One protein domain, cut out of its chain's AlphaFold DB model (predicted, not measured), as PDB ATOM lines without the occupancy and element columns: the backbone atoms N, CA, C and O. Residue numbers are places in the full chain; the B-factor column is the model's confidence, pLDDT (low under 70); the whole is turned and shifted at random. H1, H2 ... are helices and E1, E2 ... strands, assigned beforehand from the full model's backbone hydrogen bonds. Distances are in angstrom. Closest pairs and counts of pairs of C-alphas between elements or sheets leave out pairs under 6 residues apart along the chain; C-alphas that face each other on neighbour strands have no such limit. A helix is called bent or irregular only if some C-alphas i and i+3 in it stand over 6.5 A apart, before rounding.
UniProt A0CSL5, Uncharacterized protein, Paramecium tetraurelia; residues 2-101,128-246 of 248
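Overview. This is residues 2 to 101 and 128 to 246 of the 248 residues of an uncharacterized protein of Paramecium tetraurelia (UniProt A0CSL5). A strongly twisted, curled sheet of seven strands has the long helix H3 over one face, with H1 over E7 and H6 over E3, and H5 crosses H3 on its side away from the sheet. H4 also packs on H3, H2 lies near H5, and H8 grazes the sheet near its edge strand E4. The printed part has 219 residues, in order H1 E1 E2 H2 H3 H4 H5 H6 E3 H7 H8 E4 E5 E6 E7 H9; the mixed sheet runs E1 E2 E7 E6 E5 E3 E4, and the class is mixed, helices and strands. The whole is compact, with a radius of gyration of the C-alphas of 16.8 A and spans of 49 by 41 by 31 A.

Along the chain. H1, residues 2 to 8, begins at C-alpha 2 (40.552, -39.260, 21.049). E1 is 17 to 20, E2 24 to 30 and H2 40 to 45. H3, 53 to 71, 25.2 A, kinks by 34 degrees near residue 65 and is only just irregular: C-alphas 66 and 69 are 7.0 A apart. H4 is 73 to 82, H5 84 to 101, 25.6 A, and H6 129 to 139. E3 is 144 to 149, H7 155 to 158, and H8 163 to 175, irregular, with C-alphas 171 and 174 7.2 A apart. E4 is 180 to 184, E5 203 to 207, E6 212 to 220, 26.8 A, E7 223 to 230, and H9 239 to 243, ending at C-alpha 243 (35.488, -27.878, 4.343).

Arrangement. E5, E6 and E7 form a meander, each strand the antiparallel neighbour of the one before; N 204 and O 215 are 2.8 A apart, N 218 and O 225 2.8 A. E2 is parallel to E7 (N 27 and O 226, 2.9 A), and E3 to E5 (N 147 and O 205, 2.8 A). H1, H3 and H6 on one face make two layers, helices over a sheet. H3 runs along E6 at a height over the sheet of 7.7 A. H3, the hub, touches H5 with residues 55 to 63 alone, closest C-alphas Ala 59 and Tyr 90, 4.8 A, at a steep tilt of 53 degrees. It touches H4 at Gly 68 and Ala 76, 5.3 A. H7 is not on the sheet; H9 only grazes it. Every O i to N i+4 pair is within hydrogen-bond range in H2, H4, H5, H6 and H9; H3 has 13 of 15, H1 1 of 3 with 4 of 4 O i to N i+3 pairs, H8 2 of 9 with 7 of 10, and H7 is too short for such a pair.

Size, cuts and confidence. The C-alphas farthest apart, of Gln 3 and Phe 163, are 49.7 A apart. Residues 102 to 127 are not printed, and C-alphas 101 and 128 are 11.8 A apart across the cut. The link E4 to E5 is long. No printed residue is under 70 in pLDDT.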
ATOM      1  N   GLN A   2      40.371 -39.916  19.728       87.69
ATOM      2  CA  GLN A   2      40.552 -39.260  21.049       87.69
ATOM      3  C   GLN A   2      41.936 -39.439  21.709       87.69
ATOM      4  O   GLN A   2      42.471 -38.490  22.268       87.69
ATOM      5  N   GLN A   3      42.524 -40.636  21.640       87.12
ATOM      6  CA  GLN A   3      43.858 -40.897  22.194       87.12
ATOM      7  C   GLN A   3      44.958 -40.083  21.492       87.12
ATOM      8  O   GLN A   3      45.825 -39.549  22.169       87.12
ATOM      9  N   PHE A   4      44.872 -39.939  20.165       88.69
ATOM     10  CA  PHE A   4      45.746 -39.061  19.373       88.69
ATOM     11  C   PHE A   4      45.540 -37.594  19.785       88.69
ATOM     12  O   PHE A   4      46.494 -36.898  20.110       88.69
ATOM     13  N   LEU A   5      44.268 -37.204  19.957       90.19
ATOM     14  CA  LEU A   5      43.775 -36.008  20.664       90.19
ATOM     15  C   LEU A   5      44.630 -35.598  21.865       90.19
ATOM     16  O   LEU A   5      45.070 -34.460  22.029       90.19
ATOM     17  N   ASN A   6      44.834 -36.576  22.740       88.81
ATOM     18  CA  ASN A   6      45.425 -36.352  24.044       88.81
ATOM     19  C   ASN A   6      46.901 -35.935  23.981       88.81
ATOM     20  O   ASN A   6      47.365 -35.324  24.939       88.81
ATOM     21  N   GLN A   7      47.606 -36.213  22.881       88.56
ATOM     22  CA  GLN A   7      49.004 -35.819  22.697       88.56
ATOM     23  C   GLN A   7      49.166 -34.305  22.497       88.56
ATOM     24  O   GLN A   7      50.219 -33.752  22.788       88.56
ATOM     25  N   PHE A   8      48.109 -33.618  22.052       89.75
ATOM     26  CA  PHE A   8      48.146 -32.188  21.728       89.75
ATOM     27  C   PHE A   8      47.525 -31.300  22.810       89.75
ATOM     28  O   PHE A   8      47.448 -30.085  22.632       89.75
ATOM     29  N   LYS A   9      47.106 -31.870  23.947       88.25
ATOM     30  CA  LYS A   9      46.396 -31.155  25.027       88.25
ATOM     31  C   LYS A   9      47.117 -29.919  25.562       88.25
ATOM     32  O   LYS A   9      46.471 -29.040  26.117       88.25
ATOM     33  N   GLU A  10      48.435 -29.840  25.403       81.75
ATOM     34  CA  GLU A  10      49.209 -28.668  25.817       81.75
ATOM     35  C   GLU A  10      49.005 -27.439  24.918       81.75
ATOM     36  O   GLU A  10      49.358 -26.324  25.302       81.75
ATOM     37  N   ILE A  11      48.489 -27.631  23.701       82.44
ATOM     38  CA  ILE A  11      48.276 -26.554  22.727       82.44
ATOM     39  C   ILE A  11      46.831 -26.436  22.258       82.44
ATOM     40  O   ILE A  11      46.460 -25.342  21.831       82.44
ATOM     41  N   ILE A  12      46.039 -27.509  22.353       85.19
ATOM     42  CA  ILE A  12      44.645 -27.549  21.915       85.19
ATOM     43  C   ILE A  12      43.712 -28.046  23.029       85.19
ATOM     44  O   ILE A  12      43.922 -29.110  23.616       85.19
ATOM     45  N   ASN A  13      42.648 -27.290  23.295       83.00
ATOM     46  CA  ASN A  13      41.537 -27.724  24.137       83.00
ATOM     47  C   ASN A  13      40.486 -28.468  23.308       83.00
ATOM     48  O   ASN A  13      40.365 -28.282  22.102       83.00
ATOM     49  N   VAL A  14      39.638 -29.272  23.955       72.94
ATOM     50  CA  VAL A  14      38.523 -29.947  23.257       72.94
ATOM     51  C   VAL A  14      37.609 -28.940  22.549       72.94
ATOM     52  O   VAL A  14      37.159 -29.203  21.439       72.94
ATOM     53  N   ASN A  15      37.398 -27.768  23.151       80.19
ATOM     54  CA  ASN A  15      36.568 -26.700  22.586       80.19
ATOM     55  C   ASN A  15      37.187 -26.019  21.358       80.19
ATOM     56  O   ASN A  15      36.496 -25.241  20.698       80.19
ATOM     57  N   ASP A  16      38.461 -26.279  21.077       86.31
ATOM     58  CA  ASP A  16      39.179 -25.757  19.915       86.31
ATOM     59  C   ASP A  16      39.012 -26.684  18.698       86.31
ATOM     60  O   ASP A  16      39.340 -26.297  17.581       86.31
ATOM     61  N   ILE A  17      38.478 -27.900  18.884       89.88
ATOM     62  CA  ILE A  17      38.124 -28.807  17.787       89.88
ATOM     63  C   ILE A  17      36.815 -28.334  17.157       89.88
ATOM     64  O   ILE A  17      35.765 -28.347  17.798       89.88
ATOM     65  N   ILE A  18      36.879 -27.952  15.886       90.19
ATOM     66  CA  ILE A  18      35.736 -27.416  15.128       90.19
ATOM     67  C   ILE A  18      35.152 -28.436  14.150       90.19
ATOM     68  O   ILE A  18      33.955 -28.417  13.877       90.19
ATOM     69  N   GLN A  19      35.959 -29.398  13.700       88.31
ATOM     70  CA  GLN A  19      35.495 -30.524  12.895       88.31
ATOM     71  C   GLN A  19      36.264 -31.793  13.254       88.31
ATOM     72  O   GLN A  19      37.446 -31.739  13.591       88.31
ATOM     73  N   LYS A  20      35.593 -32.946  13.201       90.25
ATOM     74  CA  LYS A  20      36.192 -34.243  13.520       90.25
ATOM     75  C   LYS A  20      35.414 -35.384  12.874       90.25
ATOM     76  O   LYS A  20      34.193 -35.426  13.000       90.25
ATOM     77  N   ASP A  21      36.134 -36.320  12.272       91.75
ATOM     78  CA  ASP A  21      35.655 -37.647  11.887       91.75
ATOM     79  C   ASP A  21      36.520 -38.751  12.551       91.75
ATOM     80  O   ASP A  21      37.180 -38.522  13.578       91.75
ATOM     81  N   GLU A  22      36.471 -39.975  12.024       91.94
ATOM     82  CA  GLU A  22      37.237 -41.123  12.524       91.94
ATOM     83  C   GLU A  22      38.766 -40.929  12.445       91.94
ATOM     84  O   GLU A  22      39.486 -41.287  13.394       91.94
ATOM     85  N   ASN A  23      39.240 -40.315  11.356       94.25
ATOM     86  CA  ASN A  23      40.641 -40.225  10.942       94.25
ATOM     87  C   ASN A  23      41.178 -38.792  10.872       94.25
ATOM     88  O   ASN A  23      42.381 -38.611  10.987       94.25
ATOM     89  N   THR A  24      40.339 -37.769  10.780       93.88
ATOM     90  CA  THR A  24      40.747 -36.370  10.654       93.88
ATOM     91  C   THR A  24      40.059 -35.507  11.700       93.88
ATOM     92  O   THR A  24      38.868 -35.635  11.975       93.88
ATOM     93  N   ALA A  25      40.814 -34.596  12.300       94.06
ATOM     94  CA  ALA A  25      40.278 -33.515  13.107       94.06
ATOM     95  C   ALA A  25      40.851 -32.180  12.645       94.06
ATOM     96  O   ALA A  25      42.010 -32.100  12.239       94.06
ATOM     97  N   ILE A  26      40.045 -31.131  12.759       94.56
ATOM     98  CA  ILE A  26      40.476 -29.751  12.582       94.56
ATOM     99  C   ILE A  26      40.320 -29.041  13.909       94.56
ATOM    100  O   ILE A  26      39.236 -29.010  14.497       94.56
ATOM    101  N   GLY A  27      41.432 -28.488  14.365       94.31
ATOM    102  CA  GLY A  27      41.510 -27.600  15.503       94.31
ATOM    103  C   GLY A  27      41.778 -26.174  15.060       94.31
ATOM    104  O   GLY A  27      42.549 -25.959  14.129       94.31
ATOM    105  N   GLN A  28      41.215 -25.201  15.759       94.62
ATOM    106  CA  GLN A  28      41.606 -23.802  15.640       94.62
ATOM    107  C   GLN A  28      42.043 -23.292  17.002       94.62
ATOM    108  O   GLN A  28      41.263 -23.290  17.950       94.62
ATOM    109  N   ILE A  29      43.287 -22.833  17.089       94.56
ATOM    110  CA  ILE A  29      43.825 -22.243  18.308       94.56
ATOM    111  C   ILE A  29      44.066 -20.759  18.101       94.56
ATOM    112  O   ILE A  29      44.545 -20.323  17.056       94.56
ATOM    113  N   TYR A  30      43.792 -19.993  19.146       94.75
ATOM    114  CA  TYR A  30      44.221 -18.610  19.220       94.75
ATOM    115  C   TYR A  30      45.705 -18.553  19.599       94.75
ATOM    116  O   TYR A  30      46.123 -19.115  20.621       94.75
ATOM    117  N   LEU A  31      46.515 -17.929  18.744       95.38
ATOM    118  CA  LEU A  31      47.960 -17.840  18.924       95.38
ATOM    119  C   LEU A  31      48.353 -16.561  19.676       95.38
ATOM    120  O   LEU A  31      49.089 -16.642  20.657       95.38
ATOM    121  N   TYR A  32      47.858 -15.405  19.234       96.31
ATOM    122  CA  TYR A  32      48.035 -14.088  19.865       96.31
ATOM    123  C   TYR A  32      47.137 -13.049  19.178       96.31
ATOM    124  O   TYR A  32      46.648 -13.296  18.082       96.31
ATOM    125  N   ASN A  33      46.957 -11.873  19.787       96.94
ATOM    126  CA  ASN A  33      46.149 -10.801  19.202       96.94
ATOM    127  C   ASN A  33      46.958  -9.978  18.191       96.94
ATOM    128  O   ASN A  33      47.875  -9.253  18.586       96.94
ATOM    129  N   GLN A  34      46.589 -10.016  16.912       96.62
ATOM    130  CA  GLN A  34      47.192  -9.143  15.899       96.62
ATOM    131  C   GLN A  34      46.890  -7.649  16.115       96.62
ATOM    132  O   GLN A  34      47.627  -6.808  15.620       96.62
ATOM    133  N   PHE A  35      45.842  -7.325  16.878       96.94
ATOM    134  CA  PHE A  35      45.446  -5.958  17.230       96.94
ATOM    135  C   PHE A  35      46.060  -5.479  18.555       96.94
ATOM    136  O   PHE A  35      45.663  -4.447  19.088       96.94
ATOM    137  N   SER A  36      46.980  -6.250  19.146       96.88
ATOM    138  CA  SER A  36      47.627  -5.842  20.395       96.88
ATOM    139  C   SER A  36      48.600  -4.680  20.189       96.88
ATOM    140  O   SER A  36      49.172  -4.498  19.114       96.88
ATOM    141  N   LEU A  37      48.876  -3.967  21.287       97.31
ATOM    142  CA  LEU A  37      49.902  -2.916  21.360       97.31
ATOM    143  C   LEU A  37      51.299  -3.409  20.932       97.31
ATOM    144  O   LEU A  37      52.164  -2.608  20.603       97.31
ATOM    145  N   GLU A  38      51.528  -4.729  20.902       97.00
ATOM    146  CA  GLU A  38      52.764  -5.338  20.400       97.00
ATOM    147  C   GLU A  38      53.087  -4.944  18.957       97.00
ATOM    148  O   GLU A  38      54.265  -4.945  18.606       97.00
ATOM    149  N   PHE A  39      52.088  -4.641  18.123       98.38
ATOM    150  CA  PHE A  39      52.279  -4.357  16.697       98.38
ATOM    151  C   PHE A  39      51.925  -2.921  16.300       98.38
ATOM    152  O   PHE A  39      52.125  -2.565  15.142       98.38
ATOM    153  N   GLU A  40      51.427  -2.097  17.223       97.94
ATOM    154  CA  GLU A  40      50.903  -0.757  16.922       97.94
ATOM    155  C   GLU A  40      51.942   0.140  16.238       97.94
ATOM    156  O   GLU A  40      51.685   0.692  15.168       97.94
ATOM    157  N   ASP A  41      53.157   0.205  16.778       98.38
ATOM    158  CA  ASP A  41      54.222   1.018  16.193       98.38
ATOM    159  C   ASP A  41      54.752   0.431  14.870       98.38
ATOM    160  O   ASP A  41      55.250   1.175  14.029       98.38
ATOM    161  N   LEU A  42      54.621  -0.885  14.632       98.56
ATOM    162  CA  LEU A  42      54.893  -1.462  13.310       98.56
ATOM    163  C   LEU A  42      53.813  -1.051  12.307       98.56
ATOM    164  O   LEU A  42      54.153  -0.648  11.197       98.56
ATOM    165  N   VAL A  43      52.537  -1.116  12.693       98.25
ATOM    166  CA  VAL A  43      51.407  -0.678  11.859       98.25
ATOM    167  C   VAL A  43      51.577   0.789  11.462       98.25
ATOM    168  O   VAL A  43      51.433   1.122  10.284       98.25
ATOM    169  N   GLU A  44      51.968   1.646  12.408       97.81
ATOM    170  CA  GLU A  44      52.270   3.057  12.158       97.81
ATOM    171  C   GLU A  44      53.491   3.223  11.240       97.81
ATOM    172  O   GLU A  44      53.389   3.820  10.162       97.81
ATOM    173  N   LYS A  45      54.634   2.631  11.615       98.19
ATOM    174  CA  LYS A  45      55.903   2.715  10.871       98.19
ATOM    175  C   LYS A  45      55.769   2.252   9.424       98.19
ATOM    176  O   LYS A  45      56.387   2.823   8.524       98.19
ATOM    177  N   PHE A  46      55.006   1.189   9.204       98.00
ATOM    178  CA  PHE A  46      54.763   0.619   7.887       98.00
ATOM    179  C   PHE A  46      53.471   1.122   7.263       98.00
ATOM    180  O   PHE A  46      53.143   0.646   6.191       98.00
ATOM    181  N   THR A  47      52.775   2.097   7.852       96.06
ATOM    182  CA  THR A  47      51.608   2.762   7.249       96.06
ATOM    183  C   THR A  47      50.606   1.762   6.658       96.06
ATOM    184  O   THR A  47      50.151   1.938   5.535       96.06
ATOM    185  N   THR A  48      50.309   0.689   7.392       95.81
ATOM    186  CA  THR A  48      49.389  -0.382   6.974       95.81
ATOM    187  C   THR A  48      48.081  -0.300   7.769       95.81
ATOM    188  O   THR A  48      47.961   0.480   8.714       95.81
ATOM    189  N   THR A  49      47.074  -1.085   7.393       95.38
ATOM    190  CA  THR A  49      45.876  -1.291   8.218       95.38
ATOM    191  C   THR A  49      46.203  -1.964   9.563       95.38
ATOM    192  O   THR A  49      47.235  -2.624   9.700       95.38
ATOM    193  N   GLN A  50      45.299  -1.857  10.543       96.19
ATOM    194  CA  GLN A  50      45.390  -2.596  11.812       96.19
ATOM    195  C   GLN A  50      45.163  -4.106  11.640       96.19
ATOM    196  O   GLN A  50      45.662  -4.898  12.436       96.19
ATOM    197  N   SER A  51      44.427  -4.517  10.603       96.06
ATOM    198  CA  SER A  51      44.202  -5.929  10.275       96.06
ATOM    199  C   SER A  51      45.411  -6.500   9.534       96.06
ATOM    200  O   SER A  51      45.483  -6.471   8.309       96.06
ATOM    201  N   ILE A  52      46.383  -7.010  10.285       97.75
ATOM    202  CA  ILE A  52      47.678  -7.482   9.780       97.75
ATOM    203  C   ILE A  52      47.758  -9.009   9.584       97.75
ATOM    204  O   ILE A  52      48.859  -9.566   9.590       97.75
ATOM    205  N   CYS A  53      46.630  -9.704   9.397       97.50
ATOM    206  CA  CYS A  53      46.573 -11.173   9.384       97.50
ATOM    207  C   CYS A  53      47.424 -11.810   8.280       97.50
ATOM    208  O   CYS A  53      48.002 -12.876   8.494       97.50
ATOM    209  N   GLY A  54      47.563 -11.144   7.128       97.69
ATOM    210  CA  GLY A  54      48.482 -11.567   6.066       97.69
ATOM    211  C   GLY A  54      49.933 -11.615   6.554       97.69
ATOM    212  O   GLY A  54      50.606 -12.641   6.423       97.69
ATOM    213  N   PHE A  55      50.396 -10.543   7.210       98.50
ATOM    214  CA  PHE A  55      51.745 -10.462   7.777       98.50
ATOM    215  C   PHE A  55      51.959 -11.479   8.903       98.50
ATOM    216  O   PHE A  55      52.988 -12.153   8.933       98.50
ATOM    217  N   THR A  56      51.004 -11.610   9.830       98.44
ATOM    218  CA  THR A  56      51.134 -12.533  10.969       98.44
ATOM    219  C   THR A  56      51.095 -13.990  10.525       98.44
ATOM    220  O   THR A  56      51.882 -14.795  11.020       98.44
ATOM    221  N   SER A  57      50.251 -14.343   9.555       98.19
ATOM    222  CA  SER A  57      50.147 -15.715   9.050       98.19
ATOM    223  C   SER A  57      51.429 -16.175   8.377       98.19
ATOM    224  O   SER A  57      51.944 -17.247   8.706       98.19
ATOM    225  N   VAL A  58      52.004 -15.346   7.501       98.00
ATOM    226  CA  VAL A  58      53.279 -15.691   6.867       98.00
ATOM    227  C   VAL A  58      54.435 -15.672   7.870       98.00
ATOM    228  O   VAL A  58      55.276 -16.568   7.851       98.00
ATOM    229  N   ALA A  59      54.443 -14.733   8.822       98.31
ATOM    230  CA  ALA A  59      55.423 -14.702   9.907       98.31
ATOM    231  C   ALA A  59      55.384 -15.979  10.763       98.31
ATOM    232  O   ALA A  59      56.431 -16.565  11.044       98.31
ATOM    233  N   ASN A  60      54.187 -16.452  11.122       98.50
ATOM    234  CA  ASN A  60      53.996 -17.702  11.856       98.50
ATOM    235  C   ASN A  60      54.518 -18.897  11.056       98.50
ATOM    236  O   ASN A  60      55.232 -19.731  11.611       98.50
ATOM    237  N   ALA A  61      54.207 -18.973   9.758       98.31
ATOM    238  CA  ALA A  61      54.675 -20.061   8.906       98.31
ATOM    239  C   ALA A  61      56.211 -20.120   8.838       98.31
ATOM    240  O   ALA A  61      56.807 -21.183   9.019       98.31
ATOM    241  N   ILE A  62      56.861 -18.966   8.664       97.81
ATOM    242  CA  ILE A  62      58.324 -18.855   8.627       97.81
ATOM    243  C   ILE A  62      58.938 -19.239   9.974       97.81
ATOM    244  O   ILE A  62      59.898 -20.009  10.022       97.81
ATOM    245  N   ALA A  63      58.382 -18.739  11.075       97.94
ATOM    246  CA  ALA A  63      58.893 -19.055  12.397       97.94
ATOM    247  C   ALA A  63      58.784 -20.554  12.710       97.94
ATOM    248  O   ALA A  63      59.736 -21.156  13.208       97.94
ATOM    249  N   LEU A  64      57.656 -21.180  12.364       97.88
ATOM    250  CA  LEU A  64      57.465 -22.620  12.516       97.88
ATOM    251  C   LEU A  64      58.411 -23.417  11.622       97.88
ATOM    252  O   LEU A  64      58.954 -24.416  12.081       97.88
ATOM    253  N   LYS A  65      58.686 -22.964  10.396       96.62
ATOM    254  CA  LYS A  65      59.705 -23.584   9.541       96.62
ATOM    255  C   LYS A  65      61.090 -23.539  10.188       96.62
ATOM    256  O   LYS A  65      61.817 -24.527  10.147       96.62
ATOM    257  N   GLN A  66      61.471 -22.416  10.785       96.38
ATOM    258  CA  GLN A  66      62.815 -22.262  11.350       96.38
ATOM    259  C   GLN A  66      62.990 -22.984  12.693       96.38
ATOM    260  O   GLN A  66      64.080 -23.469  12.987       96.38
ATOM    261  N   ILE A  67      61.932 -23.069  13.503       96.94
ATOM    262  CA  ILE A  67      62.001 -23.568  14.886       96.94
ATOM    263  C   ILE A  67      61.462 -24.998  14.995       96.94
ATOM    264  O   ILE A  67      62.022 -25.825  15.707       96.94
ATOM    265  N   GLY A  68      60.390 -25.318  14.271       95.94
ATOM    266  CA  GLY A  68      59.695 -26.606  14.334       95.94
ATOM    267  C   GLY A  68      60.599 -27.827  14.149       95.94
ATOM    268  O   GLY A  68      60.517 -28.731  14.977       95.94
ATOM    269  N   PRO A  69      61.500 -27.869  13.149       95.62
ATOM    270  CA  PRO A  69      62.373 -29.024  12.934       95.62
ATOM    271  C   PRO A  69      63.320 -29.346  14.097       95.62
ATOM    272  O   PRO A  69      63.717 -30.498  14.238       95.62
ATOM    273  N   SER A  70      63.699 -28.360  14.919       95.69
ATOM    274  CA  SER A  70      64.660 -28.567  16.011       95.69
ATOM    275  C   SER A  70      64.001 -28.924  17.342       95.69
ATOM    276  O   SER A  70      64.569 -29.707  18.100       95.69
ATOM    277  N   VAL A  71      62.816 -28.374  17.634       96.44
ATOM    278  CA  VAL A  71      62.139 -28.568  18.936       96.44
ATOM    279  C   VAL A  71      60.798 -29.295  18.852       96.44
ATOM    280  O   VAL A  71      60.224 -29.613  19.888       96.44
ATOM    281  N   GLY A  72      60.289 -29.553  17.648       95.31
ATOM    282  CA  GLY A  72      58.924 -30.015  17.405       95.31
ATOM    283  C   GLY A  72      57.932 -28.856  17.244       95.31
ATOM    284  O   GLY A  72      58.053 -27.797  17.861       95.31
ATOM    285  N   TYR A  73      56.908 -29.041  16.403       95.06
ATOM    286  CA  TYR A  73      55.937 -27.978  16.110       95.06
ATOM    287  C   TYR A  73      55.087 -27.567  17.322       95.06
ATOM    288  O   TYR A  73      54.737 -26.396  17.444       95.06
ATOM    289  N   VAL A  74      54.793 -28.489  18.245       94.50
ATOM    290  CA  VAL A  74      54.041 -28.185  19.478       94.50
ATOM    291  C   VAL A  74      54.816 -27.187  20.342       94.50
ATOM    292  O   VAL A  74      54.285 -26.143  20.727       94.50
ATOM    293  N   GLN A  75      56.099 -27.457  20.580       95.62
ATOM    294  CA  GLN A  75      56.993 -26.593  21.348       95.62
ATOM    295  C   GLN A  75      57.261 -25.276  20.611       95.62
ATOM    296  O   GLN A  75      57.279 -24.217  21.239       95.62
ATOM    297  N   ALA A  76      57.396 -25.304  19.281       96.81
ATOM    298  CA  ALA A  76      57.546 -24.097  18.470       96.81
ATOM    299  C   ALA A  76      56.317 -23.173  18.579       96.81
ATOM    300  O   ALA A  76      56.473 -21.966  18.771       96.81
ATOM    301  N   ILE A  77      55.098 -23.727  18.549       96.62
ATOM    302  CA  ILE A  77      53.853 -22.979  18.781       96.62
ATOM    303  C   ILE A  77      53.846 -22.361  20.180       96.62
ATOM    304  O   ILE A  77      53.563 -21.172  20.327       96.62
ATOM    305  N   GLN A  78      54.167 -23.133  21.222       96.00
ATOM    306  CA  GLN A  78      54.224 -22.611  22.593       96.00
ATOM    307  C   GLN A  78      55.266 -21.496  22.737       96.00
ATOM    308  O   GLN A  78      55.017 -20.502  23.424       96.00
ATOM    309  N   HIS A  79      56.417 -21.639  22.081       96.00
ATOM    310  CA  HIS A  79      57.455 -20.619  22.064       96.00
ATOM    311  C   HIS A  79      56.954 -19.339  21.387       96.00
ATOM    312  O   HIS A  79      57.090 -18.256  21.957       96.00
ATOM    313  N   LEU A  80      56.277 -19.462  20.241       96.69
ATOM    314  CA  LEU A  80      55.638 -18.334  19.564       96.69
ATOM    315  C   LEU A  80      54.557 -17.672  20.409       96.69
ATOM    316  O   LEU A  80      54.506 -16.450  20.419       96.69
ATOM    317  N   LYS A  81      53.739 -18.422  21.160       96.00
ATOM    318  CA  LYS A  81      52.740 -17.850  22.086       96.00
ATOM    319  C   LYS A  81      53.384 -17.002  23.187       96.00
ATOM    320  O   LYS A  81      52.839 -15.969  23.572       96.00
ATOM    321  N   LYS A  82      54.553 -17.410  23.690       96.62
ATOM    322  CA  LYS A  82      55.213 -16.771  24.842       96.62
ATOM    323  C   LYS A  82      56.185 -15.648  24.463       96.62
ATOM    324  O   LYS A  82      56.428 -14.772  25.284       96.62
ATOM    325  N   ASN A  83      56.745 -15.665  23.254       97.75
ATOM    326  CA  ASN A  83      57.839 -14.776  22.867       97.75
ATOM    327  C   ASN A  83      57.383 -13.673  21.894       97.75
ATOM    328  O   ASN A  83      57.445 -13.844  20.676       97.75
ATOM    329  N   SER A  84      56.947 -12.529  22.434       97.50
ATOM    330  CA  SER A  84      56.509 -11.368  21.637       97.50
ATOM    331  C   SER A  84      57.615 -10.793  20.756       97.50
ATOM    332  O   SER A  84      57.392 -10.505  19.587       97.50
ATOM    333  N   GLN A  85      58.846 -10.696  21.264       98.12
ATOM    334  CA  GLN A  85      59.974 -10.179  20.484       98.12
ATOM    335  C   GLN A  85      60.222 -11.012  19.222       98.12
ATOM    336  O   GLN A  85      60.473 -10.464  18.148       98.12
ATOM    337  N   LEU A  86      60.110 -12.335  19.341       97.81
ATOM    338  CA  LEU A  86      60.266 -13.243  18.214       97.81
ATOM    339  C   LEU A  86      59.146 -13.080  17.182       97.81
ATOM    340  O   LEU A  86      59.440 -12.967  15.994       97.81
ATOM    341  N   ARG A  87      57.880 -13.039  17.617       97.69
ATOM    342  CA  ARG A  87      56.738 -12.796  16.716       97.69
ATOM    343  C   ARG A  87      56.908 -11.485  15.967       97.69
ATOM    344  O   ARG A  87      56.877 -11.457  14.739       97.69
ATOM    345  N   ARG A  88      57.161 -10.419  16.723       98.44
ATOM    346  CA  ARG A  88      57.369  -9.070  16.218       98.44
ATOM    347  C   ARG A  88      58.480  -9.009  15.176       98.44
ATOM    348  O   ARG A  88      58.285  -8.371  14.149       98.44
ATOM    349  N   LYS A  89      59.599  -9.709  15.393       98.44
ATOM    350  CA  LYS A  89      60.683  -9.815  14.406       98.44
ATOM    351  C   LYS A  89      60.176 -10.363  13.068       98.44
ATOM    352  O   LYS A  89      60.372  -9.719  12.044       98.44
ATOM    353  N   TYR A  90      59.500 -11.513  13.062       98.56
ATOM    354  CA  TYR A  90      59.026 -12.118  11.811       98.56
ATOM    355  C   TYR A  90      57.917 -11.305  11.132       98.56
ATOM    356  O   TYR A  90      57.892 -11.218   9.904       98.56
ATOM    357  N   VAL A  91      57.023 -10.685  11.911       98.69
ATOM    358  CA  VAL A  91      55.995  -9.771  11.385       98.69
ATOM    359  C   VAL A  91      56.652  -8.554  10.736       98.69
ATOM    360  O   VAL A  91      56.317  -8.205   9.606       98.69
ATOM    361  N   GLN A  92      57.635  -7.950  11.406       98.69
ATOM    362  CA  GLN A  92      58.392  -6.824  10.869       98.69
ATOM    363  C   GLN A  92      59.128  -7.201   9.576       98.69
ATOM    364  O   GLN A  92      59.098  -6.421   8.628       98.69
ATOM    365  N   ASP A  93      59.752  -8.378   9.504       98.56
ATOM    366  CA  ASP A  93      60.445  -8.838   8.294       98.56
ATOM    367  C   ASP A  93      59.485  -8.942   7.091       98.56
ATOM    368  O   ASP A  93      59.827  -8.502   5.989       98.56
ATOM    369  N   ALA A  94      58.268  -9.457   7.307       98.50
ATOM    370  CA  ALA A  94      57.227  -9.509   6.277       98.50
ATOM    371  C   ALA A  94      56.750  -8.104   5.870       98.50
ATOM    372  O   ALA A  94      56.661  -7.800   4.680       98.50
ATOM    373  N   MET A  95      56.506  -7.221   6.846       98.62
ATOM    374  CA  MET A  95      56.095  -5.835   6.594       98.62
ATOM    375  C   MET A  95      57.149  -5.045   5.815       98.62
ATOM    376  O   MET A  95      56.795  -4.309   4.896       98.62
ATOM    377  N   ILE A  96      58.440  -5.218   6.130       98.62
ATOM    378  CA  ILE A  96      59.542  -4.590   5.388       98.62
ATOM    379  C   ILE A  96      59.497  -5.010   3.922       98.62
ATOM    380  O   ILE A  96      59.579  -4.152   3.043       98.62
ATOM    381  N   PHE A  97      59.379  -6.311   3.654       98.50
ATOM    382  CA  PHE A  97      59.369  -6.818   2.286       98.50
ATOM    383  C   PHE A  97      58.187  -6.259   1.489       98.50
ATOM    384  O   PHE A  97      58.395  -5.629   0.450       98.50
ATOM    385  N   ILE A  98      56.969  -6.434   2.004       98.25
ATOM    386  CA  ILE A  98      55.740  -6.036   1.310       98.25
ATOM    387  C   ILE A  98      55.713  -4.521   1.106       98.25
ATOM    388  O   ILE A  98      55.498  -4.065  -0.014       98.25
ATOM    389  N   GLN A  99      56.054  -3.719   2.122       98.06
ATOM    390  CA  GLN A  99      56.070  -2.265   1.940       98.06
ATOM    391  C   GLN A  99      57.146  -1.776   0.978       98.06
ATOM    392  O   GLN A  99      56.940  -0.788   0.272       98.06
ATOM    393  N   ASN A 100      58.294  -2.445   0.916       98.19
ATOM    394  CA  ASN A 100      59.281  -2.137  -0.112       98.19
ATOM    395  C   ASN A 100      58.761  -2.499  -1.509       98.19
ATOM    396  O   ASN A 100      59.028  -1.749  -2.447       98.19
ATOM    397  N   SER A 101      58.006  -3.594  -1.647       97.88
ATOM    398  CA  SER A 101      57.351  -3.968  -2.905       97.88
ATOM    399  C   SER A 101      56.331  -2.914  -3.345       97.88
ATOM    400  O   SER A 101      56.477  -2.333  -4.421       97.88
ATOM    401  N   ALA A 128      47.378  -8.276  -0.063       95.62
ATOM    402  CA  ALA A 128      46.802  -9.064  -1.138       95.62
ATOM    403  C   ALA A 128      47.501 -10.426  -1.269       95.62
ATOM    404  O   ALA A 128      48.657 -10.612  -0.874       95.62
ATOM    405  N   ASN A 129      46.817 -11.383  -1.898       95.75
ATOM    406  CA  ASN A 129      47.339 -12.736  -2.104       95.75
ATOM    407  C   ASN A 129      48.700 -12.731  -2.822       95.75
ATOM    408  O   ASN A 129      49.638 -13.409  -2.401       95.75
ATOM    409  N   TYR A 130      48.849 -11.928  -3.876       95.62
ATOM    410  CA  TYR A 130      50.094 -11.893  -4.643       95.62
ATOM    411  C   TYR A 130      51.302 -11.401  -3.822       95.62
ATOM    412  O   TYR A 130      52.433 -11.793  -4.100       95.62
ATOM    413  N   GLU A 131      51.086 -10.587  -2.787       97.44
ATOM    414  CA  GLU A 131      52.164 -10.064  -1.941       97.44
ATOM    415  C   GLU A 131      52.714 -11.148  -1.013       97.44
ATOM    416  O   GLU A 131      53.927 -11.248  -0.810       97.44
ATOM    417  N   ILE A 132      51.828 -12.006  -0.492       97.12
ATOM    418  CA  ILE A 132      52.216 -13.207   0.257       97.12
ATOM    419  C   ILE A 132      52.963 -14.180  -0.658       97.12
ATOM    420  O   ILE A 132      54.024 -14.680  -0.276       97.12
ATOM    421  N   SER A 133      52.447 -14.407  -1.869       96.00
ATOM    422  CA  SER A 133      53.101 -15.207  -2.912       96.00
ATOM    423  C   SER A 133      54.531 -14.735  -3.185       96.00
ATOM    424  O   SER A 133      55.480 -15.514  -3.080       96.00
ATOM    425  N   ASP A 134      54.711 -13.450  -3.485       96.75
ATOM    426  CA  ASP A 134      56.021 -12.882  -3.800       96.75
ATOM    427  C   ASP A 134      56.983 -12.966  -2.614       96.75
ATOM    428  O   ASP A 134      58.158 -13.297  -2.788       96.75
ATOM    429  N   TYR A 135      56.488 -12.730  -1.395       96.88
ATOM    430  CA  TYR A 135      57.308 -12.849  -0.197       96.88
ATOM    431  C   TYR A 135      57.790 -14.284   0.030       96.88
ATOM    432  O   TYR A 135      58.972 -14.510   0.296       96.88
ATOM    433  N   LEU A 136      56.905 -15.272  -0.112       95.38
ATOM    434  CA  LEU A 136      57.271 -16.681   0.031       95.38
ATOM    435  C   LEU A 136      58.238 -17.144  -1.066       95.38
ATOM    436  O   LEU A 136      59.157 -17.916  -0.775       95.38
ATOM    437  N   ARG A 137      58.089 -16.632  -2.293       94.50
ATOM    438  CA  ARG A 137      59.014 -16.890  -3.409       94.50
ATOM    439  C   ARG A 137      60.396 -16.300  -3.182       94.50
ATOM    440  O   ARG A 137      61.388 -16.982  -3.423       94.50
ATOM    441  N   GLU A 138      60.480 -15.074  -2.669       95.56
ATOM    442  CA  GLU A 138      61.765 -14.465  -2.305       95.56
ATOM    443  C   GLU A 138      62.494 -15.314  -1.257       95.56
ATOM    444  O   GLU A 138      63.712 -15.501  -1.318       95.56
ATOM    445  N   LYS A 139      61.747 -15.864  -0.294       93.75
ATOM    446  CA  LYS A 139      62.319 -16.674   0.782       93.75
ATOM    447  C   LYS A 139      62.667 -18.107   0.387       93.75
ATOM    448  O   LYS A 139      63.499 -18.701   1.071       93.75
ATOM    449  N   LYS A 140      62.070 -18.649  -0.681       91.81
ATOM    450  CA  LYS A 140      62.353 -19.996  -1.214       91.81
ATOM    451  C   LYS A 140      62.235 -21.088  -0.139       91.81
ATOM    452  O   LYS A 140      63.187 -21.817   0.133       91.81
ATOM    453  N   PHE A 141      61.084 -21.190   0.528       89.44
ATOM    454  CA  PHE A 141      60.854 -22.220   1.554       89.44
ATOM    455  C   PHE A 141      60.212 -23.487   0.980       89.44
ATOM    456  O   PHE A 141      59.082 -23.442   0.505       89.44
ATOM    457  N   GLU A 142      60.923 -24.623   1.011       90.06
ATOM    458  CA  GLU A 142      60.536 -25.863   0.288       90.06
ATOM    459  C   GLU A 142      59.281 -26.551   0.814       90.06
ATOM    460  O   GLU A 142      58.753 -27.455   0.176       90.06
ATOM    461  N   ASN A 143      58.814 -26.153   1.987       93.50
ATOM    462  CA  ASN A 143      57.705 -26.786   2.679       93.50
ATOM    463  C   ASN A 143      56.711 -25.764   3.241       93.50
ATOM    464  O   ASN A 143      55.959 -26.096   4.155       93.50
ATOM    465  N   ILE A 144      56.728 -24.529   2.729       96.56
ATOM    466  CA  ILE A 144      55.656 -23.565   2.973       96.56
ATOM    467  C   ILE A 144      54.857 -23.424   1.681       96.56
ATOM    468  O   ILE A 144      55.403 -23.051   0.645       96.56
ATOM    469  N   PHE A 145      53.566 -23.721   1.766       97.25
ATOM    470  CA  PHE A 145      52.620 -23.625   0.662       97.25
ATOM    471  C   PHE A 145      51.606 -22.533   0.962       97.25
ATOM    472  O   PHE A 145      51.178 -22.380   2.107       97.25
ATOM    473  N   PHE A 146      51.207 -21.780  -0.055       97.56
ATOM    474  CA  PHE A 146      50.184 -20.757   0.099       97.56
ATOM    475  C   PHE A 146      48.934 -21.127  -0.692       97.56
ATOM    476  O   PHE A 146      48.968 -21.259  -1.911       97.56
ATOM    477  N   ILE A 147      47.834 -21.335   0.022       96.94
ATOM    478  CA  ILE A 147      46.534 -21.690  -0.538       96.94
ATOM    479  C   ILE A 147      45.766 -20.398  -0.809       96.94
ATOM    480  O   ILE A 147      45.430 -19.671   0.127       96.94
ATOM    481  N   ARG A 148      45.501 -20.128  -2.089       95.19
ATOM    482  CA  ARG A 148      44.839 -18.918  -2.592       95.19
ATOM    483  C   ARG A 148      43.444 -19.254  -3.088       95.19
ATOM    484  O   ARG A 148      43.309 -20.174  -3.896       95.19
ATOM    485  N   ASN A 149      42.426 -18.513  -2.654       93.38
ATOM    486  CA  ASN A 149      41.114 -18.622  -3.295       93.38
ATOM    487  C   ASN A 149      41.198 -18.113  -4.731       93.38
ATOM    488  O   ASN A 149      42.009 -17.243  -5.041       93.38
ATOM    489  N   VAL A 150      40.344 -18.653  -5.593       94.25
ATOM    490  CA  VAL A 150      40.176 -18.146  -6.956       94.25
ATOM    491  C   VAL A 150      39.131 -17.040  -6.920       94.25
ATOM    492  O   VAL A 150      37.934 -17.312  -6.867       94.25
ATOM    493  N   ALA A 151      39.562 -15.781  -6.963       93.12
ATOM    494  CA  ALA A 151      38.649 -14.646  -6.843       93.12
ATOM    495  C   ALA A 151      37.632 -14.569  -7.996       93.12
ATOM    496  O   ALA A 151      36.540 -14.046  -7.804       93.12
ATOM    497  N   TYR A 152      37.920 -15.157  -9.165       92.56
ATOM    498  CA  TYR A 152      36.970 -15.214 -10.286       92.56
ATOM    499  C   TYR A 152      35.638 -15.898  -9.964       92.56
ATOM    500  O   TYR A 152      34.645 -15.586 -10.619       92.56
ATOM    501  N   ASP A 153      35.612 -16.796  -8.979       89.38
ATOM    502  CA  ASP A 153      34.393 -17.492  -8.560       89.38
ATOM    503  C   ASP A 153      33.635 -16.721  -7.451       89.38
ATOM    504  O   ASP A 153      32.596 -17.171  -6.969       89.38
ATOM    505  N   HIS A 154      34.122 -15.522  -7.095       90.56
ATOM    506  CA  HIS A 154      33.589 -14.619  -6.073       90.56
ATOM    507  C   HIS A 154      33.401 -13.201  -6.648       90.56
ATOM    508  O   HIS A 154      34.293 -12.353  -6.520       90.56
ATOM    509  N   PRO A 155      32.258 -12.897  -7.298       91.81
ATOM    510  CA  PRO A 155      32.010 -11.591  -7.919       91.81
ATOM    511  C   PRO A 155      32.257 -10.402  -6.979       91.81
ATOM    512  O   PRO A 155      32.853  -9.404  -7.375       91.81
ATOM    513  N   GLU A 156      31.885 -10.537  -5.707       91.81
ATOM    514  CA  GLU A 156      32.094  -9.529  -4.668       91.81
ATOM    515  C   GLU A 156      33.571  -9.275  -4.331       91.81
ATOM    516  O   GLU A 156      33.913  -8.185  -3.870       91.81
ATOM    517  N   ALA A 157      34.447 -10.266  -4.529       89.75
ATOM    518  CA  ALA A 157      35.889 -10.098  -4.390       89.75
ATOM    519  C   ALA A 157      36.458  -9.398  -5.632       89.75
ATOM    520  O   ALA A 157      37.216  -8.440  -5.497       89.75
ATOM    521  N   MET A 158      36.011  -9.798  -6.829       92.81
ATOM    522  CA  MET A 158      36.419  -9.183  -8.101       92.81
ATOM    523  C   MET A 158      36.115  -7.681  -8.168       92.81
ATOM    524  O   MET A 158      36.922  -6.910  -8.686       92.81
ATOM    525  N   GLU A 159      34.971  -7.246  -7.634       93.19
ATOM    526  CA  GLU A 159      34.586  -5.827  -7.590       93.19
ATOM    527  C   GLU A 159      35.479  -4.978  -6.675       93.19
ATOM    528  O   GLU A 159      35.588  -3.764  -6.863       93.19
ATOM    529  N   LYS A 160      36.119  -5.603  -5.682       92.19
ATOM    530  CA  LYS A 160      36.955  -4.919  -4.689       92.19
ATOM    531  C   LYS A 160      38.418  -4.803  -5.101       92.19
ATOM    532  O   LYS A 160      39.131  -4.046  -4.449       92.19
ATOM    533  N   LEU A 161      38.841  -5.489  -6.165       93.31
ATOM    534  CA  LEU A 161      40.228  -5.478  -6.630       93.31
ATOM    535  C   LEU A 161      40.677  -4.059  -6.991       93.31
ATOM    536  O   LEU A 161      40.041  -3.359  -7.790       93.31
ATOM    537  N   GLN A 162      41.807  -3.642  -6.430       93.94
ATOM    538  CA  GLN A 162      42.397  -2.322  -6.653       93.94
ATOM    539  C   GLN A 162      43.892  -2.434  -6.957       93.94
ATOM    540  O   GLN A 162      44.525  -3.455  -6.706       93.94
ATOM    541  N   PHE A 163      44.460  -1.356  -7.506       94.81
ATOM    542  CA  PHE A 163      45.906  -1.210  -7.714       94.81
ATOM    543  C   PHE A 163      46.535  -2.412  -8.448       94.81
ATOM    544  O   PHE A 163      45.963  -2.917  -9.413       94.81
ATOM    545  N   GLU A 164      47.698  -2.867  -7.983       95.88
ATOM    546  CA  GLU A 164      48.435  -4.003  -8.539       95.88
ATOM    547  C   GLU A 164      47.636  -5.317  -8.486       95.88
ATOM    548  O   GLU A 164      47.790  -6.163  -9.365       95.88
ATOM    549  N   GLU A 165      46.722  -5.484  -7.523       94.56
ATOM    550  CA  GLU A 165      45.878  -6.684  -7.436       94.56
ATOM    551  C   GLU A 165      45.005  -6.846  -8.683       94.56
ATOM    552  O   GLU A 165      44.875  -7.941  -9.236       94.56
ATOM    553  N   LYS A 166      44.465  -5.730  -9.181       94.31
ATOM    554  CA  LYS A 166      43.663  -5.703 -10.405       94.31
ATOM    555  C   LYS A 166      44.479  -6.094 -11.636       94.31
ATOM    556  O   LYS A 166      43.941  -6.750 -12.525       94.31
ATOM    557  N   ASP A 167      45.753  -5.718 -11.690       94.19
ATOM    558  CA  ASP A 167      46.636  -6.090 -12.800       94.19
ATOM    559  C   ASP A 167      47.017  -7.573 -12.728       94.19
ATOM    560  O   ASP A 167      47.141  -8.249 -13.752       94.19
ATOM    561  N   ARG A 168      47.182  -8.102 -11.510       95.44
ATOM    562  CA  ARG A 168      47.671  -9.463 -11.260       95.44
ATOM    563  C   ARG A 168      46.587 -10.523 -11.167       95.44
ATOM    564  O   ARG A 168      46.909 -11.707 -11.192       95.44
ATOM    565  N   ILE A 169      45.311 -10.145 -11.168       94.75
ATOM    566  CA  ILE A 169      44.195 -11.101 -11.174       94.75
ATOM    567  C   ILE A 169      44.253 -12.091 -12.348       94.75
ATOM    568  O   ILE A 169      43.726 -13.199 -12.277       94.75
ATOM    569  N   VAL A 170      44.924 -11.728 -13.445       95.31
ATOM    570  CA  VAL A 170      45.149 -12.619 -14.593       95.31
ATOM    571  C   VAL A 170      45.914 -13.896 -14.222       95.31
ATOM    572  O   VAL A 170      45.729 -14.910 -14.894       95.31
ATOM    573  N   GLU A 171      46.701 -13.887 -13.139       94.62
ATOM    574  CA  GLU A 171      47.385 -15.072 -12.597       94.62
ATOM    575  C   GLU A 171      46.404 -16.182 -12.196       94.62
ATOM    576  O   GLU A 171      46.732 -17.363 -12.303       94.62
ATOM    577  N   GLU A 172      45.193 -15.818 -11.766       94.69
ATOM    578  CA  GLU A 172      44.186 -16.763 -11.269       94.69
ATOM    579  C   GLU A 172      43.304 -17.319 -12.391       94.69
ATOM    580  O   GLU A 172      42.610 -18.319 -12.216       94.69
ATOM    581  N   ALA A 173      43.340 -16.702 -13.578       94.75
ATOM    582  CA  ALA A 173      42.466 -17.054 -14.692       94.75
ATOM    583  C   ALA A 173      42.559 -18.533 -15.129       94.75
ATOM    584  O   ALA A 173      41.511 -19.101 -15.452       94.75
ATOM    585  N   PRO A 174      43.737 -19.195 -15.119       95.69
ATOM    586  CA  PRO A 174      43.831 -20.620 -15.433       95.69
ATOM    587  C   PRO A 174      43.107 -21.531 -14.429       95.69
ATOM    588  O   PRO A 174      42.795 -22.672 -14.770       95.69
ATOM    589  N   TYR A 175      42.840 -21.052 -13.214       95.56
ATOM    590  CA  TYR A 175      42.307 -21.831 -12.094       95.56
ATOM    591  C   TYR A 175      40.805 -21.612 -11.870       95.56
ATOM    592  O   TYR A 175      40.250 -22.156 -10.926       95.56
ATOM    593  N   LYS A 176      40.121 -20.867 -12.750       94.81
ATOM    594  CA  LYS A 176      38.655 -20.700 -12.725       94.81
ATOM    595  C   LYS A 176      37.924 -22.036 -12.567       94.81
ATOM    596  O   LYS A 176      38.200 -22.975 -13.320       94.81
ATOM    597  N   GLY A 177      36.975 -22.098 -11.635       93.38
ATOM    598  CA  GLY A 177      36.222 -23.305 -11.295       93.38
ATOM    599  C   GLY A 177      36.909 -24.213 -10.269       93.38
ATOM    600  O   GLY A 177      36.258 -25.114  -9.735       93.38
ATOM    601  N   ASP A 178      38.191 -23.990  -9.961       92.75
ATOM    602  CA  ASP A 178      38.813 -24.540  -8.761       92.75
ATOM    603  C   ASP A 178      38.486 -23.609  -7.582       92.75
ATOM    604  O   ASP A 178      38.668 -22.404  -7.666       92.75
ATOM    605  N   SER A 179      38.063 -24.145  -6.435       91.69
ATOM    606  CA  SER A 179      37.807 -23.295  -5.253       91.69
ATOM    607  C   SER A 179      39.064 -22.581  -4.739       91.69
ATOM    608  O   SER A 179      38.980 -21.570  -4.054       91.69
ATOM    609  N   TYR A 180      40.235 -23.172  -4.986       94.81
ATOM    610  CA  TYR A 180      41.535 -22.623  -4.629       94.81
ATOM    611  C   TYR A 180      42.623 -23.222  -5.524       94.81
ATOM    612  O   TYR A 180      42.446 -24.276  -6.139       94.81
ATOM    613  N   PHE A 181      43.785 -22.588  -5.523       96.00
ATOM    614  CA  PHE A 181      45.026 -23.125  -6.071       96.00
ATOM    615  C   PHE A 181      46.157 -22.922  -5.065       96.00
ATOM    616  O   PHE A 181      45.993 -22.239  -4.051       96.00
ATOM    617  N   VAL A 182      47.289 -23.577  -5.301       96.69
ATOM    618  CA  VAL A 182      48.400 -23.593  -4.352       96.69
ATOM    619  C   VAL A 182      49.640 -22.992  -4.981       96.69
ATOM    620  O   VAL A 182      50.139 -23.478  -5.994       96.69
ATOM    621  N   ASP A 183      50.150 -21.944  -4.350       95.06
ATOM    622  CA  ASP A 183      51.453 -21.382  -4.651       95.06
ATOM    623  C   ASP A 183      52.549 -22.100  -3.878       95.06
ATOM    624  O   ASP A 183      52.454 -22.350  -2.670       95.06
ATOM    625  N   TYR A 184      53.603 -22.409  -4.618       88.94
ATOM    626  CA  TYR A 184      54.793 -23.064  -4.132       88.94
ATOM    627  C   TYR A 184      55.982 -22.164  -4.447       88.94
ATOM    628  O   TYR A 184      56.286 -21.920  -5.611       88.94
ATOM    629  N   GLY A 185      56.669 -21.673  -3.410       78.50
ATOM    630  CA  GLY A 185      57.666 -20.594  -3.502       78.50
ATOM    631  C   GLY A 185      58.894 -20.839  -4.399       78.50
ATOM    632  O   GLY A 185      59.800 -20.013  -4.412       78.50
ATOM    633  N   PHE A 186      58.964 -21.949  -5.138       80.31
ATOM    634  CA  PHE A 186      60.061 -22.289  -6.053       80.31
ATOM    635  C   PHE A 186      59.714 -22.121  -7.523       80.31
ATOM    636  O   PHE A 186      60.614 -21.926  -8.342       80.31
ATOM    637  N   THR A 187      58.436 -22.218  -7.872       82.25
ATOM    638  CA  THR A 187      57.983 -22.204  -9.259       82.25
ATOM    639  C   THR A 187      57.096 -20.996  -9.504       82.25
ATOM    640  O   THR A 187      56.433 -20.483  -8.608       82.25
ATOM    641  N   LYS A 188      57.085 -20.514 -10.749       82.31
ATOM    642  CA  LYS A 188      56.083 -19.529 -11.185       82.31
ATOM    643  C   LYS A 188      54.722 -20.173 -11.446       82.31
ATOM    644  O   LYS A 188      53.720 -19.471 -11.508       82.31
ATOM    645  N   GLU A 189      54.707 -21.487 -11.635       88.62
ATOM    646  CA  GLU A 189      53.497 -22.267 -11.854       88.62
ATOM    647  C   GLU A 189      52.837 -22.594 -10.518       88.62
ATOM    648  O   GLU A 189      53.517 -23.030  -9.585       88.62
ATOM    649  N   PHE A 190      51.518 -22.402 -10.448       94.44
ATOM    650  CA  PHE A 190      50.727 -22.825  -9.302       94.44
ATOM    651  C   PHE A 190      50.141 -24.222  -9.515       94.44
ATOM    652  O   PHE A 190      49.823 -24.627 -10.638       94.44
ATOM    653  N   ILE A 191      49.929 -24.936  -8.416       95.38
ATOM    654  CA  ILE A 191      49.363 -26.282  -8.395       95.38
ATOM    655  C   ILE A 191      47.840 -26.165  -8.296       95.38
ATOM    656  O   ILE A 191      47.311 -25.450  -7.440       95.38
ATOM    657  N   ARG A 192      47.106 -26.873  -9.158       95.56
ATOM    658  CA  ARG A 192      45.643 -26.937  -9.045       95.56
ATOM    659  C   ARG A 192      45.248 -27.699  -7.790       95.56
ATOM    660  O   ARG A 192      45.901 -28.671  -7.422       95.56
ATOM    661  N   ARG A 193      44.101 -27.348  -7.203       93.81
ATOM    662  CA  ARG A 193      43.536 -28.055  -6.043       93.81
ATOM    663  C   ARG A 193      43.553 -29.580  -6.186       93.81
ATOM    664  O   ARG A 193      43.890 -30.276  -5.236       93.81
ATOM    665  N   LYS A 194      43.131 -30.101  -7.342       93.62
ATOM    666  CA  LYS A 194      43.001 -31.550  -7.579       93.62
ATOM    667  C   LYS A 194      44.343 -32.294  -7.601       93.62
ATOM    668  O   LYS A 194      44.345 -33.497  -7.378       93.62
ATOM    669  N   ASP A 195      45.430 -31.573  -7.869       94.50
ATOM    670  CA  ASP A 195      46.786 -32.105  -8.018       94.50
ATOM    671  C   ASP A 195      47.618 -31.872  -6.740       94.50
ATOM    672  O   ASP A 195      48.818 -32.136  -6.715       94.50
ATOM    673  N   PHE A 196      46.991 -31.352  -5.675       93.81
ATOM    674  CA  PHE A 196      47.645 -31.023  -4.416       93.81
ATOM    675  C   PHE A 196      47.192 -31.928  -3.272       93.81
ATOM    676  O   PHE A 196      45.996 -32.112  -3.036       93.81
ATOM    677  N   GLU A 197      48.159 -32.415  -2.495       92.50
ATOM    678  CA  GLU A 197      47.917 -33.214  -1.297       92.50
ATOM    679  C   GLU A 197      48.527 -32.565  -0.054       92.50
ATOM    680  O   GLU A 197      49.663 -32.085  -0.047       92.50
ATOM    681  N   TYR A 198      47.761 -32.594   1.037       92.31
ATOM    682  CA  TYR A 198      48.232 -32.136   2.334       92.31
ATOM    683  C   TYR A 198      49.156 -33.178   2.974       92.31
ATOM    684  O   TYR A 198      48.789 -34.343   3.126       92.31
ATOM    685  N   SER A 199      50.320 -32.721   3.427       94.38
ATOM    686  CA  SER A 199      51.338 -33.491   4.139       94.38
ATOM    687  C   SER A 199      51.640 -32.891   5.514       94.38
ATOM    688  O   SER A 199      51.558 -31.673   5.704       94.38
ATOM    689  N   SER A 200      52.045 -33.747   6.455       94.06
ATOM    690  CA  SER A 200      52.553 -33.368   7.782       94.06
ATOM    691  C   SER A 200      53.939 -32.714   7.760       94.06
ATOM    692  O   SER A 200      54.380 -32.145   8.757       94.06
ATOM    693  N   GLN A 201      54.631 -32.754   6.619       93.00
ATOM    694  CA  GLN A 201      55.917 -32.072   6.424       93.00
ATOM    695  C   GLN A 201      55.758 -30.610   5.981       93.00
ATOM    696  O   GLN A 201      56.738 -29.858   5.945       93.00
ATOM    697  N   HIS A 202      54.537 -30.209   5.630       95.44
ATOM    698  CA  HIS A 202      54.227 -28.900   5.074       95.44
ATOM    699  C   HIS A 202      53.616 -27.968   6.126       95.44
ATOM    700  O   HIS A 202      52.938 -28.391   7.065       95.44
ATOM    701  N   ILE A 203      53.826 -26.676   5.908       97.44
ATOM    702  CA  ILE A 203      53.182 -25.570   6.607       97.44
ATOM    703  C   ILE A 203      52.398 -24.789   5.558       97.44
ATOM    704  O   ILE A 203      52.873 -24.594   4.439       97.44
ATOM    705  N   TYR A 204      51.209 -24.332   5.914       98.00
ATOM    706  CA  TYR A 204      50.306 -23.670   4.987       98.00
ATOM    707  C   TYR A 204      50.047 -22.248   5.451       98.00
ATOM    708  O   TYR A 204      49.762 -22.016   6.623       98.00
ATOM    709  N   VAL A 205      50.103 -21.300   4.530       97.88
ATOM    710  CA  VAL A 205      49.378 -20.037   4.660       97.88
ATOM    711  C   VAL A 205      48.099 -20.207   3.851       97.88
ATOM    712  O   VAL A 205      48.125 -20.814   2.783       97.88
ATOM    713  N   ILE A 206      46.968 -19.749   4.366       97.19
ATOM    714  CA  ILE A 206      45.663 -19.950   3.740       97.19
ATOM    715  C   ILE A 206      44.969 -18.606   3.699       97.19
ATOM    716  O   ILE A 206      44.772 -18.000   4.748       97.19
ATOM    717  N   ASP A 207      44.617 -18.159   2.501       95.31
ATOM    718  CA  ASP A 207      43.647 -17.089   2.315       95.31
ATOM    719  C   ASP A 207      42.237 -17.666   2.466       95.31
ATOM    720  O   ASP A 207      41.900 -18.710   1.907       95.31
ATOM    721  N   ILE A 208      41.406 -16.979   3.231       91.38
ATOM    722  CA  ILE A 208      40.035 -17.332   3.565       91.38
ATOM    723  C   ILE A 208      39.124 -16.166   3.165       91.38
ATOM    724  O   ILE A 208      38.396 -15.614   3.989       91.38
ATOM    725  N   LEU A 209      39.203 -15.775   1.892       88.00
ATOM    726  CA  LEU A 209      38.479 -14.643   1.313       88.00
ATOM    727  C   LEU A 209      38.788 -13.321   2.034       88.00
ATOM    728  O   LEU A 209      37.888 -12.595   2.461       88.00
ATOM    729  N   GLY A 210      40.080 -13.018   2.178       87.38
ATOM    730  CA  GLY A 210      40.583 -11.775   2.774       87.38
ATOM    731  C   GLY A 210      40.983 -11.887   4.245       87.38
ATOM    732  O   GLY A 210      41.493 -10.923   4.814       87.38
ATOM    733  N   HIS A 211      40.799 -13.054   4.868       93.88
ATOM    734  CA  HIS A 211      41.411 -13.378   6.157       93.88
ATOM    735  C   HIS A 211      42.490 -14.435   5.968       93.88
ATOM    736  O   HIS A 211      42.231 -15.473   5.376       93.88
ATOM    737  N   PHE A 212      43.690 -14.198   6.489       96.38
ATOM    738  CA  PHE A 212      44.804 -15.129   6.346       96.38
ATOM    739  C   PHE A 212      45.021 -15.907   7.635       96.38
ATOM    740  O   PHE A 212      44.974 -15.332   8.724       96.38
ATOM    741  N   ILE A 213      45.315 -17.202   7.503       97.00
ATOM    742  CA  ILE A 213      45.656 -18.080   8.626       97.00
ATOM    743  C   ILE A 213      46.873 -18.941   8.293       97.00
ATOM    744  O   ILE A 213      47.054 -19.390   7.162       97.00
ATOM    745  N   CYS A 214      47.698 -19.220   9.304       98.06
ATOM    746  CA  CYS A 214      48.736 -20.245   9.230       98.06
ATOM    747  C   CYS A 214      48.185 -21.601   9.691       98.06
ATOM    748  O   CYS A 214      47.484 -21.675  10.699       98.06
ATOM    749  N   SER A 215      48.515 -22.683   8.993       97.56
ATOM    750  CA  SER A 215      48.103 -24.033   9.354       97.56
ATOM    751  C   SER A 215      49.243 -25.040   9.278       97.56
ATOM    752  O   SER A 215      50.166 -24.909   8.477       97.56
ATOM    753  N   ILE A 216      49.164 -26.067  10.121       97.06
ATOM    754  CA  ILE A 216      50.065 -27.219  10.133       97.06
ATOM    755  C   ILE A 216      49.262 -28.512  10.238       97.06
ATOM    756  O   ILE A 216      48.157 -28.524  10.786       97.06
ATOM    757  N   VAL A 217      49.834 -29.607   9.744       95.81
ATOM    758  CA  VAL A 217      49.224 -30.938   9.803       95.81
ATOM    759  C   VAL A 217      50.085 -31.844  10.670       95.81
ATOM    760  O   VAL A 217      51.279 -31.997  10.437       95.81
ATOM    761  N   PHE A 218      49.468 -32.474  11.660       95.31
ATOM    762  CA  PHE A 218      50.051 -33.580  12.406       95.31
ATOM    763  C   PHE A 218      49.455 -34.878  11.895       95.31
ATOM    764  O   PHE A 218      48.244 -34.959  11.705       95.31
ATOM    765  N   GLU A 219      50.286 -35.895  11.703       95.44
ATOM    766  CA  GLU A 219      49.832 -37.197  11.232       95.44
ATOM    767  C   GLU A 219      50.523 -38.323  11.992       95.44
ATOM    768  O   GLU A 219      51.748 -38.349  12.091       95.44
ATOM    769  N   GLU A 220      49.736 -39.258  12.522       94.50
ATOM    770  CA  GLU A 220      50.240 -40.456  13.188       94.50
ATOM    771  C   GLU A 220      49.246 -41.613  13.019       94.50
ATOM    772  O   GLU A 220      48.052 -41.466  13.286       94.50
ATOM    773  N   GLN A 221      49.731 -42.785  12.590       94.38
ATOM    774  CA  GLN A 221      48.922 -44.009  12.451       94.38
ATOM    775  C   GLN A 221      47.620 -43.794  11.647       94.38
ATOM    776  O   GLN A 221      46.543 -44.233  12.057       94.38
ATOM    777  N   GLY A 222      47.708 -43.066  10.527       93.38
ATOM    778  CA  GLY A 222      46.566 -42.762   9.655       93.38
ATOM    779  C   GLY A 222      45.583 -41.725  10.210       93.38
ATOM    780  O   GLY A 222      44.567 -41.459   9.572       93.38
ATOM    781  N   LYS A 223      45.863 -41.129  11.376       94.94
ATOM    782  CA  LYS A 223      45.075 -40.028  11.939       94.94
ATOM    783  C   LYS A 223      45.746 -38.699  11.643       94.94
ATOM    784  O   LYS A 223      46.950 -38.574  11.837       94.94
ATOM    785  N   LYS A 224      44.958 -37.705  11.245       95.19
ATOM    786  CA  LYS A 224      45.392 -36.347  10.932       95.19
ATOM    787  C   LYS A 224      44.761 -35.341  11.892       95.19
ATOM    788  O   LYS A 224      43.563 -35.391  12.166       95.19
ATOM    789  N   LEU A 225      45.564 -34.410  12.388       95.25
ATOM    790  CA  LEU A 225      45.106 -33.189  13.042       95.25
ATOM    791  C   LEU A 225      45.607 -32.007  12.220       95.25
ATOM    792  O   LEU A 225      46.805 -31.751  12.161       95.25
ATOM    793  N   ILE A 226      44.683 -31.277  11.612       95.75
ATOM    794  CA  ILE A 226      44.958 -29.988  10.987       95.75
ATOM    795  C   ILE A 226      44.758 -28.922  12.057       95.75
ATOM    796  O   ILE A 226      43.686 -28.827  12.652       95.75
ATOM    797  N   LEU A 227      45.785 -28.123  12.309       96.38
ATOM    798  CA  LEU A 227      45.735 -27.051  13.290       96.38
ATOM    799  C   LEU A 227      45.772 -25.703  12.578       96.38
ATOM    800  O   LEU A 227      46.705 -25.429  11.828       96.38
ATOM    801  N   LEU A 228      44.755 -24.880  12.809       96.88
ATOM    802  CA  LEU A 228      44.629 -23.509  12.324       96.88
ATOM    803  C   LEU A 228      45.116 -22.556  13.422       96.88
ATOM    804  O   LEU A 228      44.664 -22.637  14.566       96.88
ATOM    805  N   LEU A 229      46.058 -21.677  13.089       96.88
ATOM    806  CA  LEU A 229      46.698 -20.742  14.011       96.88
ATOM    807  C   LEU A 229      46.131 -19.339  13.790       96.88
ATOM    808  O   LEU A 229      46.598 -18.593  12.930       96.88
ATOM    809  N   GLU A 230      45.111 -19.002  14.570       95.62
ATOM    810  CA  GLU A 230      44.367 -17.751  14.450       95.62
ATOM    811  C   GLU A 230      45.043 -16.610  15.224       95.62
ATOM    812  O   GLU A 230      45.541 -16.808  16.339       95.62
ATOM    813  N   THR A 231      45.009 -15.402  14.655       96.31
ATOM    814  CA  THR A 231      45.487 -14.173  15.305       96.31
ATOM    815  C   THR A 231      44.401 -13.116  15.546       96.31
ATOM    816  O   THR A 231      44.688 -12.041  16.069       96.31
ATOM    817  N   MET A 232      43.146 -13.382  15.171       92.62
ATOM    818  CA  MET A 232      41.960 -12.606  15.549       92.62
ATOM    819  C   MET A 232      41.249 -13.244  16.740       92.62
ATOM    820  O   MET A 232      40.802 -14.390  16.678       92.62
ATOM    821  N   GLU A 233      41.085 -12.486  17.820       84.12
ATOM    822  CA  GLU A 233      40.275 -12.937  18.947       84.12
ATOM    823  C   GLU A 233      38.810 -13.124  18.511       84.12
ATOM    824  O   GLU A 233      38.267 -12.311  17.766       84.12
ATOM    825  N   ASN A 234      38.169 -14.204  18.965       79.62
ATOM    826  CA  ASN A 234      36.764 -14.542  18.693       79.62
ATOM    827  C   ASN A 234      36.381 -14.834  17.228       79.62
ATOM    828  O   ASN A 234      35.211 -15.103  16.961       79.62
ATOM    829  N   ASN A 235      37.331 -14.875  16.291       80.56
ATOM    830  CA  ASN A 235      37.041 -15.252  14.908       80.56
ATOM    831  C   ASN A 235      37.024 -16.779  14.735       80.56
ATOM    832  O   ASN A 235      37.929 -17.357  14.138       80.56
ATOM    833  N   ARG A 236      36.025 -17.467  15.300       81.38
ATOM    834  CA  ARG A 236      35.858 -18.904  15.038       81.38
ATOM    835  C   ARG A 236      35.405 -19.102  13.600       81.38
ATOM    836  O   ARG A 236      34.311 -18.681  13.227       81.38
ATOM    837  N   LEU A 237      36.231 -19.788  12.820       85.06
ATOM    838  CA  LEU A 237      35.865 -20.161  11.469       85.06
ATOM    839  C   LEU A 237      34.672 -21.113  11.498       85.06
ATOM    840  O   LEU A 237      34.595 -22.028  12.321       85.06
ATOM    841  N   ASN A 238      33.734 -20.896  10.582       82.69
ATOM    842  CA  ASN A 238      32.604 -21.796  10.432       82.69
ATOM    843  C   ASN A 238      33.020 -23.072   9.671       82.69
ATOM    844  O   ASN A 238      33.999 -23.104   8.920       82.69
ATOM    845  N   ASN A 239      32.228 -24.133   9.832       75.31
ATOM    846  CA  ASN A 239      32.520 -25.433   9.228       75.31
ATOM    847  C   ASN A 239      32.492 -25.426   7.690       75.31
ATOM    848  O   ASN A 239      33.155 -26.255   7.077       75.31
ATOM    849  N   GLN A 240      31.724 -24.539   7.048       82.44
ATOM    850  CA  GLN A 240      31.639 -24.494   5.582       82.44
ATOM    851  C   GLN A 240      32.944 -23.972   4.978       82.44
ATOM    852  O   GLN A 240      33.502 -24.603   4.084       82.44
ATOM    853  N   THR A 241      33.466 -22.883   5.539       82.75
ATOM    854  CA  THR A 241      34.735 -22.271   5.145       82.75
ATOM    855  C   THR A 241      35.900 -23.249   5.253       82.75
ATOM    856  O   THR A 241      36.783 -23.267   4.411       82.75
ATOM    857  N   ILE A 242      35.911 -24.111   6.265       83.38
ATOM    858  CA  ILE A 242      37.017 -25.050   6.468       83.38
ATOM    859  C   ILE A 242      36.942 -26.235   5.500       83.38
ATOM    860  O   ILE A 242      37.962 -26.646   4.939       83.38
ATOM    861  N   LYS A 243      35.733 -26.761   5.269       82.19
ATOM    862  CA  LYS A 243      35.488 -27.878   4.343       82.19
ATOM    863  C   LYS A 243      35.898 -27.566   2.904       82.19
ATOM    864  O   LYS A 243      36.163 -28.485   2.131       82.19
ATOM    865  N   GLN A 244      35.961 -26.288   2.526       84.44
ATOM    866  CA  GLN A 244      36.401 -25.917   1.184       84.44
ATOM    867  C   GLN A 244      37.884 -26.231   0.951       84.44
ATOM    868  O   GLN A 244      38.245 -26.612  -0.161       84.44
ATOM    869  N   PHE A 245      38.720 -26.156   1.992       84.44
ATOM    870  CA  PHE A 245      40.160 -26.414   1.902       84.44
ATOM    871  C   PHE A 245      40.498 -27.867   2.211       84.44
ATOM    872  O   PHE A 245      41.215 -28.524   1.460       84.44
ATOM    873  N   TYR A 246      39.915 -28.404   3.276       82.31
ATOM    874  CA  TYR A 246      40.213 -29.752   3.730       82.31
ATOM    875  C   TYR A 246      39.093 -30.695   3.315       82.31
ATOM    876  O   TYR A 246      37.964 -30.579   3.788       82.31
TER     877      TYR A 246